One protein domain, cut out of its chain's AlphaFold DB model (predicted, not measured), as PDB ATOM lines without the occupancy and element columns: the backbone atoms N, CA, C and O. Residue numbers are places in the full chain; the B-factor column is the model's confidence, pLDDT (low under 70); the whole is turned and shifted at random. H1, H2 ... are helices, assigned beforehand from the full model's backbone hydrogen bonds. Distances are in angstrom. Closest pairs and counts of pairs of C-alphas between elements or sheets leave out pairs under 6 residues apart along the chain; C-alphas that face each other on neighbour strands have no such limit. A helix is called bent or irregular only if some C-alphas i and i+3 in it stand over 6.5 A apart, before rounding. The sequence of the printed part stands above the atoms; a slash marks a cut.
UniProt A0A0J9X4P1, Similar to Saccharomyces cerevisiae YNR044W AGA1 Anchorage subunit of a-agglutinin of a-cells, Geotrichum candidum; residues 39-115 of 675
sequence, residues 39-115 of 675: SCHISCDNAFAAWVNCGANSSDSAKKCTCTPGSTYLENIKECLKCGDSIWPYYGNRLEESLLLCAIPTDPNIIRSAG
ATOM      1  N   SER A  39     136.404 138.722 109.513       92.94
ATOM      2  CA  SER A  39     134.990 138.922 109.170       92.94
ATOM      3  C   SER A  39     134.749 140.037 108.146       92.94
ATOM      4  O   SER A  39     133.934 139.855 107.251       92.94
ATOM      5  N   CYS A  40     135.473 141.155 108.224       93.56
ATOM      6  CA  CYS A  40     135.349 142.268 107.283       93.56
ATOM      7  C   CYS A  40     135.755 141.875 105.859       93.56
ATOM      8  O   CYS A  40     135.045 142.193 104.907       93.56
ATOM      9  N   HIS A  41     136.860 141.135 105.720       94.62
ATOM     10  CA  HIS A  41     137.282 140.586 104.431       94.62
ATOM     11  C   HIS A  41     136.223 139.628 103.873       94.62
ATOM     12  O   HIS A  41     135.768 139.826 102.751       94.62
ATOM     13  N   ILE A  42     135.738 138.681 104.690       96.25
ATOM     14  CA  ILE A  42     134.658 137.757 104.301       96.25
ATOM     15  C   ILE A  42     133.415 138.517 103.815       96.25
ATOM     16  O   ILE A  42     132.891 138.206 102.751       96.25
ATOM     17  N   SER A  43     132.938 139.522 104.557       95.88
ATOM     18  CA  SER A  43     131.746 140.288 104.170       95.88
ATOM     19  C   SER A  43     131.935 141.045 102.853       95.88
ATOM     20  O   SER A  43     131.022 141.063 102.028       95.88
ATOM     21  N   CYS A  44     133.109 141.637 102.614       96.75
ATOM     22  CA  CYS A  44     133.380 142.355 101.369       96.75
ATOM     23  C   CYS A  44     133.607 141.420 100.165       96.75
ATOM     24  O   CYS A  44     133.107 141.712  99.077       96.75
ATOM     25  N   ASP A  45     134.282 140.277 100.343       97.06
ATOM     26  CA  ASP A  45     134.417 139.254  99.293       97.06
ATOM     27  C   ASP A  45     133.070 138.590  98.970       97.06
ATOM     28  O   ASP A  45     132.749 138.409  97.796       97.06
ATOM     29  N   ASN A  46     132.226 138.311  99.970       97.81
ATOM     30  CA  ASN A  46     130.868 137.804  99.749       97.81
ATOM     31  C   ASN A  46     129.980 138.823  99.016       97.81
ATOM     32  O   ASN A  46     129.201 138.438  98.143       97.81
ATOM     33  N   ALA A  47     130.086 140.118  99.343       97.62
ATOM     34  CA  ALA A  47     129.367 141.173  98.628       97.62
ATOM     35  C   ALA A  47     129.822 141.253  97.161       97.62
ATOM     36  O   ALA A  47     128.991 141.251  96.253       97.62
ATOM     37  N   PHE A  48     131.136 141.236  96.913       97.56
ATOM     38  CA  PHE A  48     131.688 141.196  95.560       97.56
ATOM     39  C   PHE A  48     131.228 139.947  94.789       97.56
ATOM     40  O   PHE A  48     130.727 140.065  93.671       97.56
ATOM     41  N   ALA A  49     131.295 138.761  95.400       98.06
ATOM     42  CA  ALA A  49     130.825 137.513  94.803       98.06
ATOM     43  C   ALA A  49     129.317 137.540  94.488       98.06
ATOM     44  O   ALA A  49     128.902 137.061  93.434       98.06
ATOM     45  N   ALA A  50     128.488 138.146  95.344       98.00
ATOM     46  CA  ALA A  50     127.061 138.320  95.078       98.00
ATOM     47  C   ALA A  50     126.796 139.241  93.869       98.00
ATOM     48  O   ALA A  50     125.929 138.933  93.052       98.00
ATOM     49  N   TRP A  51     127.570 140.319  93.696       98.00
ATOM     50  CA  TRP A  51     127.496 141.170  92.498       98.00
ATOM     51  C   TRP A  51     127.977 140.442  91.230       98.00
ATOM     52  O   TRP A  51     127.337 140.543  90.182       98.00
ATOM     53  N   VAL A  52     129.045 139.640  91.325       97.69
ATOM     54  CA  VAL A  52     129.527 138.778  90.228       97.69
ATOM     55  C   VAL A  52     128.485 137.728  89.833       97.69
ATOM     56  O   VAL A  52     128.236 137.547  88.644       97.69
ATOM     57  N   ASN A  53     127.789 137.120  90.795       97.94
ATOM     58  CA  ASN A  53     126.676 136.200  90.533       97.94
ATOM     59  C   ASN A  53     125.467 136.897  89.876       97.94
ATOM     60  O   ASN A  53     124.733 136.269  89.115       97.94
ATOM     61  N   CYS A  54     125.289 138.201  90.109       97.75
ATOM     62  CA  CYS A  54     124.348 139.050  89.374       97.75
ATOM     63  C   CYS A  54     124.879 139.545  88.011       97.75
ATOM     64  O   CYS A  54     124.173 140.264  87.303       97.75
ATOM     65  N   GLY A  55     126.093 139.145  87.621       97.06
ATOM     66  CA  GLY A  55     126.699 139.383  86.310       97.06
ATOM     67  C   GLY A  55     127.797 140.451  86.259       97.06
ATOM     68  O   GLY A  55     128.285 140.707  85.159       97.06
ATOM     69  N   ALA A  56     128.168 141.081  87.384       95.56
ATOM     70  CA  ALA A  56     129.196 142.133  87.481       95.56
ATOM     71  C   ALA A  56     129.144 143.189  86.354       95.56
ATOM     72  O   ALA A  56     130.121 143.422  85.645       95.56
ATOM     73  N   ASN A  57     127.969 143.786  86.143       94.69
ATOM     74  CA  ASN A  57     127.763 144.831  85.141       94.69
ATOM     75  C   ASN A  57     126.587 145.747  85.519       94.69
ATOM     76  O   ASN A  57     125.857 145.487  86.478       94.69
ATOM     77  N   SER A  58     126.385 146.793  84.723       94.38
ATOM     78  CA  SER A  58     125.430 147.882  84.952       94.38
ATOM     79  C   SER A  58     124.060 147.723  84.259       94.38
ATOM     80  O   SER A  58     123.282 148.675  84.217       94.38
ATOM     81  N   SER A  59     123.726 146.539  83.728       96.38
ATOM     82  CA  SER A  59     122.415 146.277  83.100       96.38
ATOM     83  C   SER A  59     121.245 146.289  84.095       96.38
ATOM     84  O   SER A  59     121.419 146.018  85.282       96.38
ATOM     85  N   ASP A  60     120.018 146.519  83.614       96.38
ATOM     86  CA  ASP A  60     118.812 146.504  84.461       96.38
ATOM     87  C   ASP A  60     118.551 145.147  85.136       96.38
ATOM     88  O   ASP A  60     118.018 145.098  86.247       96.38
ATOM     89  N   SER A  61     118.944 144.032  84.511       95.88
ATOM     90  CA  SER A  61     118.862 142.698  85.118       95.88
ATOM     91  C   SER A  61     119.890 142.524  86.237       95.88
ATOM     92  O   SER A  61     119.521 142.071  87.323       95.88
ATOM     93  N   ALA A  62     121.139 142.947  86.020       96.06
ATOM     94  CA  ALA A  62     122.170 142.955  87.055       96.06
ATOM     95  C   ALA A  62     121.793 143.894  88.210       96.06
ATOM     96  O   ALA A  62     121.887 143.504  89.372       96.06
ATOM     97  N   LYS A  63     121.256 145.084  87.913       97.56
ATOM     98  CA  LYS A  63     120.722 146.037  88.896       97.56
ATOM     99  C   LYS A  63     119.574 145.446  89.706       97.56
ATOM    100  O   LYS A  63     119.575 145.553  90.927       97.56
ATOM    101  N   LYS A  64     118.610 144.788  89.057       97.62
ATOM    102  CA  LYS A  64     117.490 144.135  89.747       97.62
ATOM    103  C   LYS A  64     117.965 142.988  90.645       97.62
ATOM    104  O   LYS A  64     117.496 142.876  91.768       97.62
ATOM    105  N   CYS A  65     118.914 142.175  90.189       98.12
ATOM    106  CA  CYS A  65     119.504 141.106  90.997       98.12
ATOM    107  C   CYS A  65     120.293 141.662  92.200       98.12
ATOM    108  O   CYS A  65     120.072 141.252  93.339       98.12
ATOM    109  N   THR A  66     121.168 142.641  91.958       97.94
ATOM    110  CA  THR A  66     122.090 143.199  92.962       97.94
ATOM    111  C   THR A  66     121.346 144.048  93.994       97.94
ATOM    112  O   THR A  66     121.603 143.933  95.188       97.94
ATOM    113  N   CYS A  67     120.387 144.870  93.561       98.06
ATOM    114  CA  CYS A  67     119.809 145.950  94.365       98.06
ATOM    115  C   CYS A  67     118.364 145.700  94.838       98.06
ATOM    116  O   CYS A  67     117.752 146.600  95.415       98.06
ATOM    117  N   THR A  68     117.777 144.519  94.600       97.75
ATOM    118  CA  THR A  68     116.478 144.168  95.203       97.75
ATOM    119  C   THR A  68     116.629 144.017  96.728       97.75
ATOM    120  O   THR A  68     117.556 143.338  97.169       97.75
ATOM    121  N   PRO A  69     115.731 144.597  97.554       97.19
ATOM    122  CA  PRO A  69     115.746 144.402  99.005       97.19
ATOM    123  C   PRO A  69     115.735 142.917  99.389       97.19
ATOM    124  O   PRO A  69     114.889 142.164  98.909       97.19
ATOM    125  N   GLY A  70     116.673 142.504 100.248       95.88
ATOM    126  CA  GLY A  70     116.893 141.090 100.582       95.88
ATOM    127  C   GLY A  70     117.745 140.317  99.565       95.88
ATOM    128  O   GLY A  70     117.754 139.091  99.594       95.88
ATOM    129  N   SER A  71     118.453 140.992  98.651       97.31
ATOM    130  CA  SER A  71     119.514 140.349  97.873       97.31
ATOM    131  C   SER A  71     120.713 140.015  98.766       97.31
ATOM    132  O   SER A  71     121.093 140.787  99.649       97.31
ATOM    133  N   THR A  72     121.392 138.909  98.464       97.62
ATOM    134  CA  THR A  72     122.639 138.510  99.140       97.62
ATOM    135  C   THR A  72     123.737 139.577  99.017       97.62
ATOM    136  O   THR A  72     124.608 139.670  99.883       97.62
ATOM    137  N   TYR A  73     123.684 140.424  97.980       97.88
ATOM    138  CA  TYR A  73     124.538 141.607  97.877       97.88
ATOM    139  C   TYR A  73     124.193 142.645  98.953       97.88
ATOM    140  O   TYR A  73     125.078 143.033  99.708       97.88
ATOM    141  N   LEU A  74     122.923 143.063  99.071       97.19
ATOM    142  CA  LEU A  74     122.509 144.071 100.055       97.19
ATOM    143  C   LEU A  74     122.674 143.597 101.506       97.19
ATOM    144  O   LEU A  74     122.846 144.423 102.399       97.19
ATOM    145  N   GLU A  75     122.661 142.289 101.752       96.50
ATOM    146  CA  GLU A  75     122.983 141.708 103.058       96.50
ATOM    147  C   GLU A  75     124.486 141.791 103.367       96.50
ATOM    148  O   GLU A  75     124.876 142.355 104.387       96.50
ATOM    149  N   ASN A  76     125.352 141.297 102.474       96.94
ATOM    150  CA  ASN A  76     126.798 141.289 102.723       96.94
ATOM    151  C   ASN A  76     127.427 142.690 102.645       96.94
ATOM    152  O   ASN A  76     128.360 142.983 103.397       96.94
ATOM    153  N   ILE A  77     126.908 143.582 101.791       96.44
ATOM    154  CA  ILE A  77     127.426 144.950 101.673       96.44
ATOM    155  C   ILE A  77     127.177 145.750 102.959       96.44
ATOM    156  O   ILE A  77     128.065 146.489 103.362       96.44
ATOM    157  N   LYS A  78     126.053 145.548 103.674       94.88
ATOM    158  CA  LYS A  78     125.825 146.162 105.001       94.88
ATOM    159  C   LYS A  78     126.973 145.847 105.961       94.88
ATOM    160  O   LYS A  78     127.505 146.751 106.598       94.88
ATOM    161  N   GLU A  79     127.362 144.577 106.060       93.62
ATOM    162  CA  GLU A  79     128.418 144.140 106.979       93.62
ATOM    163  C   GLU A  79     129.813 144.586 106.512       93.62
ATOM    164  O   GLU A  79     130.594 145.076 107.322       93.62
ATOM    165  N   CYS A  80     130.093 144.535 105.203       95.12
ATOM    166  CA  CYS A  80     131.313 145.100 104.613       95.12
ATOM    167  C   CYS A  80     131.459 146.601 104.929       95.12
ATOM    168  O   CYS A  80     132.522 147.067 105.335       95.12
ATOM    169  N   LEU A  81     130.372 147.365 104.799       93.25
ATOM    170  CA  LEU A  81     130.365 148.811 105.003       93.25
ATOM    171  C   LEU A  81     130.500 149.231 106.475       93.25
ATOM    172  O   LEU A  81     131.047 150.302 106.742       93.25
ATOM    173  N   LYS A  82     130.108 148.386 107.441       91.81
ATOM    174  CA  LYS A  82     130.397 148.616 108.875       91.81
ATOM    175  C   LYS A  82     131.895 148.617 109.191       91.81
ATOM    176  O   LYS A  82     132.298 149.206 110.191       91.81
ATOM    177  N   CYS A  83     132.718 147.993 108.348       90.69
ATOM    178  CA  CYS A  83     134.173 147.979 108.495       90.69
ATOM    179  C   CYS A  83     134.841 149.297 108.064       90.69
ATOM    180  O   CYS A  83     135.997 149.535 108.410       90.69
ATOM    181  N   GLY A  84     134.105 150.178 107.376       86.56
ATOM    182  CA  GLY A  84     134.469 151.578 107.169       86.56
ATOM    183  C   GLY A  84     135.725 151.824 106.327       86.56
ATOM    184  O   GLY A  84     136.101 151.046 105.450       86.56
ATOM    185  N   ASP A  85     136.364 152.961 106.591       86.31
ATOM    186  CA  ASP A  85     137.404 153.556 105.740       86.31
ATOM    187  C   ASP A  85     138.645 152.662 105.561       86.31
ATOM    188  O   ASP A  85     139.329 152.731 104.541       86.31
ATOM    189  N   SER A  86     138.941 151.806 106.543       88.56
ATOM    190  CA  SER A  86     140.154 150.984 106.593       88.56
ATOM    191  C   SER A  86     140.140 149.788 105.638       88.56
ATOM    192  O   SER A  86     141.210 149.384 105.187       88.56
ATOM    193  N   ILE A  87     138.968 149.247 105.276       89.62
ATOM    194  CA  ILE A  87     138.864 148.178 104.263       89.62
ATOM    195  C   ILE A  87     138.765 148.725 102.826       89.62
ATOM    196  O   ILE A  87     139.002 147.999 101.856       89.62
ATOM    197  N   TRP A  88     138.490 150.024 102.672       91.00
ATOM    198  CA  TRP A  88     138.282 150.657 101.369       91.00
ATOM    199  C   TRP A  88     139.447 150.525 100.372       91.00
ATOM    200  O   TRP A  88     139.172 150.229  99.209       91.00
ATOM    201  N   PRO A  89     140.734 150.641 100.770       92.00
ATOM    202  CA  PRO A  89     141.861 150.478  99.847       92.00
ATOM    203  C   PRO A  89     141.947 149.098  99.175       92.00
ATOM    204  O   PRO A  89     142.619 148.965  98.155       92.00
ATOM    205  N   TYR A  90     141.282 148.079  99.731       92.25
ATOM    206  CA  TYR A  90     141.302 146.706  99.220       92.25
ATOM    207  C   TYR A  90     140.086 146.373  98.336       92.25
ATOM    208  O   TYR A  90     140.223 145.614  97.376       92.25
ATOM    209  N   TYR A  91     138.910 146.946  98.633       94.81
ATOM    210  CA  TYR A  91     137.643 146.586  97.971       94.81
ATOM    211  C   TYR A  91     136.933 147.738  97.256       94.81
ATOM    212  O   TYR A  91     136.072 147.459  96.425       94.81
ATOM    213  N   GLY A  92     137.285 149.004  97.506       92.06
ATOM    214  CA  GLY A  92     136.606 150.171  96.926       92.06
ATOM    215  C   GLY A  92     136.493 150.073  95.404       92.06
ATOM    216  O   GLY A  92     135.389 150.000  94.874       92.06
ATOM    217  N   ASN A  93     137.622 149.895  94.713       93.56
ATOM    218  CA  ASN A  93     137.680 149.736  93.251       93.56
ATOM    219  C   ASN A  93     136.908 148.509  92.711       93.56
ATOM    220  O   ASN A  93     136.641 148.439  91.516       93.56
ATOM    221  N   ARG A  94     136.593 147.515  93.558       95.12
ATOM    222  CA  ARG A  94     135.810 146.317  93.194       95.12
ATOM    223  C   ARG A  94     134.315 146.470  93.476       95.12
ATOM    224  O   ARG A  94     133.519 145.750  92.886       95.12
ATOM    225  N   LEU A  95     133.945 147.359  94.396       95.50
ATOM    226  CA  LEU A  95     132.567 147.565  94.838       95.50
ATOM    227  C   LEU A  95     131.958 148.859  94.280       95.50
ATOM    228  O   LEU A  95     130.735 148.951  94.223       95.50
ATOM    229  N   GLU A  96     132.763 149.824  93.824       95.50
ATOM    230  CA  GLU A  96     132.306 151.142  93.358       95.50
ATOM    231  C   GLU A  96     131.185 151.057  92.307       95.50
ATOM    232  O   GLU A  96     130.140 151.678  92.500       95.50
ATOM    233  N   GLU A  97     131.326 150.237  91.255       95.88
ATOM    234  CA  GLU A  97     130.260 150.068  90.250       95.88
ATOM    235  C   GLU A  97     128.979 149.494  90.874       95.88
ATOM    236  O   GLU A  97     127.897 150.033  90.653       95.88
ATOM    237  N   SER A  98     129.084 148.450  91.704       96.94
ATOM    238  CA  SER A  98     127.929 147.818  92.364       96.94
ATOM    239  C   SER A  98     127.179 148.766  93.314       96.94
ATOM    240  O   SER A  98     125.948 148.757  93.371       96.94
ATOM    241  N   LEU A  99     127.910 149.640  94.008       96.94
ATOM    242  CA  LEU A  99     127.357 150.637  94.923       96.94
ATOM    243  C   LEU A  99     126.659 151.760  94.150       96.94
ATOM    244  O   LEU A  99     125.508 152.079  94.454       96.94
ATOM    245  N   LEU A 100     127.298 152.289  93.099       96.50
ATOM    246  CA  LEU A 100     126.692 153.261  92.182       96.50
ATOM    247  C   LEU A 100     125.426 152.695  91.522       96.50
ATOM    248  O   LEU A 100     124.407 153.386  91.444       96.50
ATOM    249  N   LEU A 101     125.452 151.424  91.107       97.12
ATOM    250  CA  LEU A 101     124.318 150.722  90.504       97.12
ATOM    251  C   LEU A 101     123.100 150.684  91.441       97.12
ATOM    252  O   LEU A 101     121.967 150.898  90.989       97.12
ATOM    253  N   CYS A 102     123.347 150.484  92.741       97.31
ATOM    254  CA  CYS A 102     122.341 150.474  93.804       97.31
ATOM    255  C   CYS A 102     122.082 151.842  94.465       97.31
ATOM    256  O   CYS A 102     121.296 151.909  95.408       97.31
ATOM    257  N   ALA A 103     122.697 152.928  93.977       96.44
ATOM    258  CA  ALA A 103     122.643 154.273  94.569       96.44
ATOM    259  C   ALA A 103     123.086 154.344  96.052       96.44
ATOM    260  O   ALA A 103     122.636 155.207  96.809       96.44
ATOM    261  N   ILE A 104     123.992 153.452  96.460       94.88
ATOM    262  CA  ILE A 104     124.660 153.478  97.764       94.88
ATOM    263  C   ILE A 104     125.879 154.418  97.649       94.88
ATOM    264  O   ILE A 104     126.593 154.348  96.645       94.88
ATOM    265  N   PRO A 105     126.151 155.305  98.629       92.25
ATOM    266  CA  PRO A 105     127.334 156.163  98.597       92.25
ATOM    267  C   PRO A 105     128.640 155.363  98.487       92.25
ATOM    268  O   PRO A 105     128.784 154.323  99.122       92.25
ATOM    269  N   THR A 106     129.602 155.877  97.717       89.31
ATOM    270  CA  THR A 106     130.932 155.269  97.510       89.31
ATOM    271  C   THR A 106     132.048 155.928  98.325       89.31
ATOM    272  O   THR A 106     133.190 155.485  98.273       89.31
ATOM    273  N   ASP A 107     131.740 156.974  99.093       84.19
ATOM    274  CA  ASP A 107     132.661 157.539 100.082       84.19
ATOM    275  C   ASP A 107     132.426 156.851 101.441       84.19
ATOM    276  O   ASP A 107     131.348 157.033 102.022       84.19
ATOM    277  N   PRO A 108     133.397 156.088 101.982       71.38
ATOM    278  CA  PRO A 108     133.237 155.397 103.260       71.38
ATOM    279  C   PRO A 108     132.991 156.358 104.438       71.38
ATOM    280  O   PRO A 108     132.288 155.989 105.384       71.38
ATOM    281  N   ASN A 109     133.419 157.624 104.342       74.94
ATOM    282  CA  ASN A 109     133.127 158.646 105.348       74.94
ATOM    283  C   ASN A 109     131.629 158.989 105.368       74.94
ATOM    284  O   ASN A 109     131.035 159.116 106.443       74.94
ATOM    285  N   ILE A 110     130.998 159.103 104.191       75.81
ATOM    286  CA  ILE A 110     129.547 159.319 104.061       75.81
ATOM    287  C   ILE A 110     128.796 158.085 104.559       75.81
ATOM    288  O   ILE A 110     127.834 158.227 105.310       75.81
ATOM    289  N   ILE A 111     129.256 156.884 104.199       71.50
ATOM    290  CA  ILE A 111     128.656 155.613 104.625       71.50
ATOM    291  C   ILE A 111     128.606 155.509 106.155       71.50
ATOM    292  O   ILE A 111     127.540 155.258 106.727       71.50
ATOM    293  N   ARG A 112     129.737 155.783 106.822       67.25
ATOM    294  CA  ARG A 112     129.853 155.788 108.286       67.25
ATOM    295  C   ARG A 112     128.986 156.875 108.927       67.25
ATOM    296  O   ARG A 112     128.326 156.618 109.929       67.25
ATOM    297  N   SER A 113     128.963 158.075 108.344       61.84
ATOM    298  CA  SER A 113     128.231 159.234 108.884       61.84
ATOM    299  C   SER A 113     126.713 159.139 108.704       61.84
ATOM    300  O   SER A 113     125.967 159.677 109.516       61.84
ATOM    301  N   ALA A 114     126.245 158.449 107.664       60.78
ATOM    302  CA  ALA A 114     124.825 158.254 107.375       60.78
ATOM    303  C   ALA A 114     124.192 157.075 108.140       60.78
ATOM    304  O   ALA A 114     122.997 156.827 107.985       60.78
ATOM    305  N   GLY A 115     124.965 156.331 108.944       54.38
ATOM    306  CA  GLY A 115     124.457 155.203 109.733       54.38
ATOM    307  C   GLY A 115     123.920 154.044 108.883       54.38
ATOM    308  O   GLY A 115     123.021 153.330 109.321       54.38
TER     309      GLY A 115
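AT A GLANCE: This is residues 39 to 115 of the 675 residues of the protein "Similar to Saccharomyces cerevisiae YNR044W AGA1 Anchorage subunit of a-agglutinin of a-cells" of Geotrichum candidum (UniProt A0A0J9X4P1). Three helices make the core of this compact domain: H1 and H3 lie side by side, running opposite ways, and H4 packs on H1. The short H2 sits at one end of this group, and the small H5 lies at the opposite end, beside the last residues of H3. The printed part has 77 residues with five named helices, H1 to H5 in chain order, and no named strand; the class is all helix. The radius of gyration of the C-alphas is 11.2 A, and the rounded outline spans 31 by 22 by 22 A.

IN THESE COORDINATES: H1, residues 39 to 53, begins with C-alpha 39 at (134.990, 138.922, 109.170) and is 20.6 A long. H2 is residues 60 to 67. H3, residues 72 to 82, measures 16.0 A. H4, residues 88 to 101, measures 17.7 A and is irregular: C-alphas 90 and 93 are 7.6 A apart. H5, residues 108 to 113, ends with C-alpha 113 at (128.231, 159.234, 108.884).

HOW THE PARTS SIT: H1 touches H3, the closest C-alphas being those of Cys 44 and Cys 80 at 4.7 A, with a shallow tilt of 32 degrees, only just short of steep. H1 touches H4, closest at the C-alphas of Phe 48 and Leu 95, 6.5 A apart. H3 and H4 are near each other. H1 and H2 form a helical hairpin but only just touch, with 3 pairs of C-alphas within 8 A. H5 touches H3, about perpendicular at 78 degrees, with the C-alphas of Leu 81 and Ile 111 closest at 7.0 A. Every O i to N i+4 pair is within hydrogen-bond range in H1, H2 and H5, against 5 of 7 in H3 and 6 of 10 in H4.

THE WHOLE: The two C-alphas farthest apart, those of Ser 61 and Ser 86, are 31.4 A apart. The printed part has no cut and no long link. Residues 112 to 115 are under 70 in pLDDT.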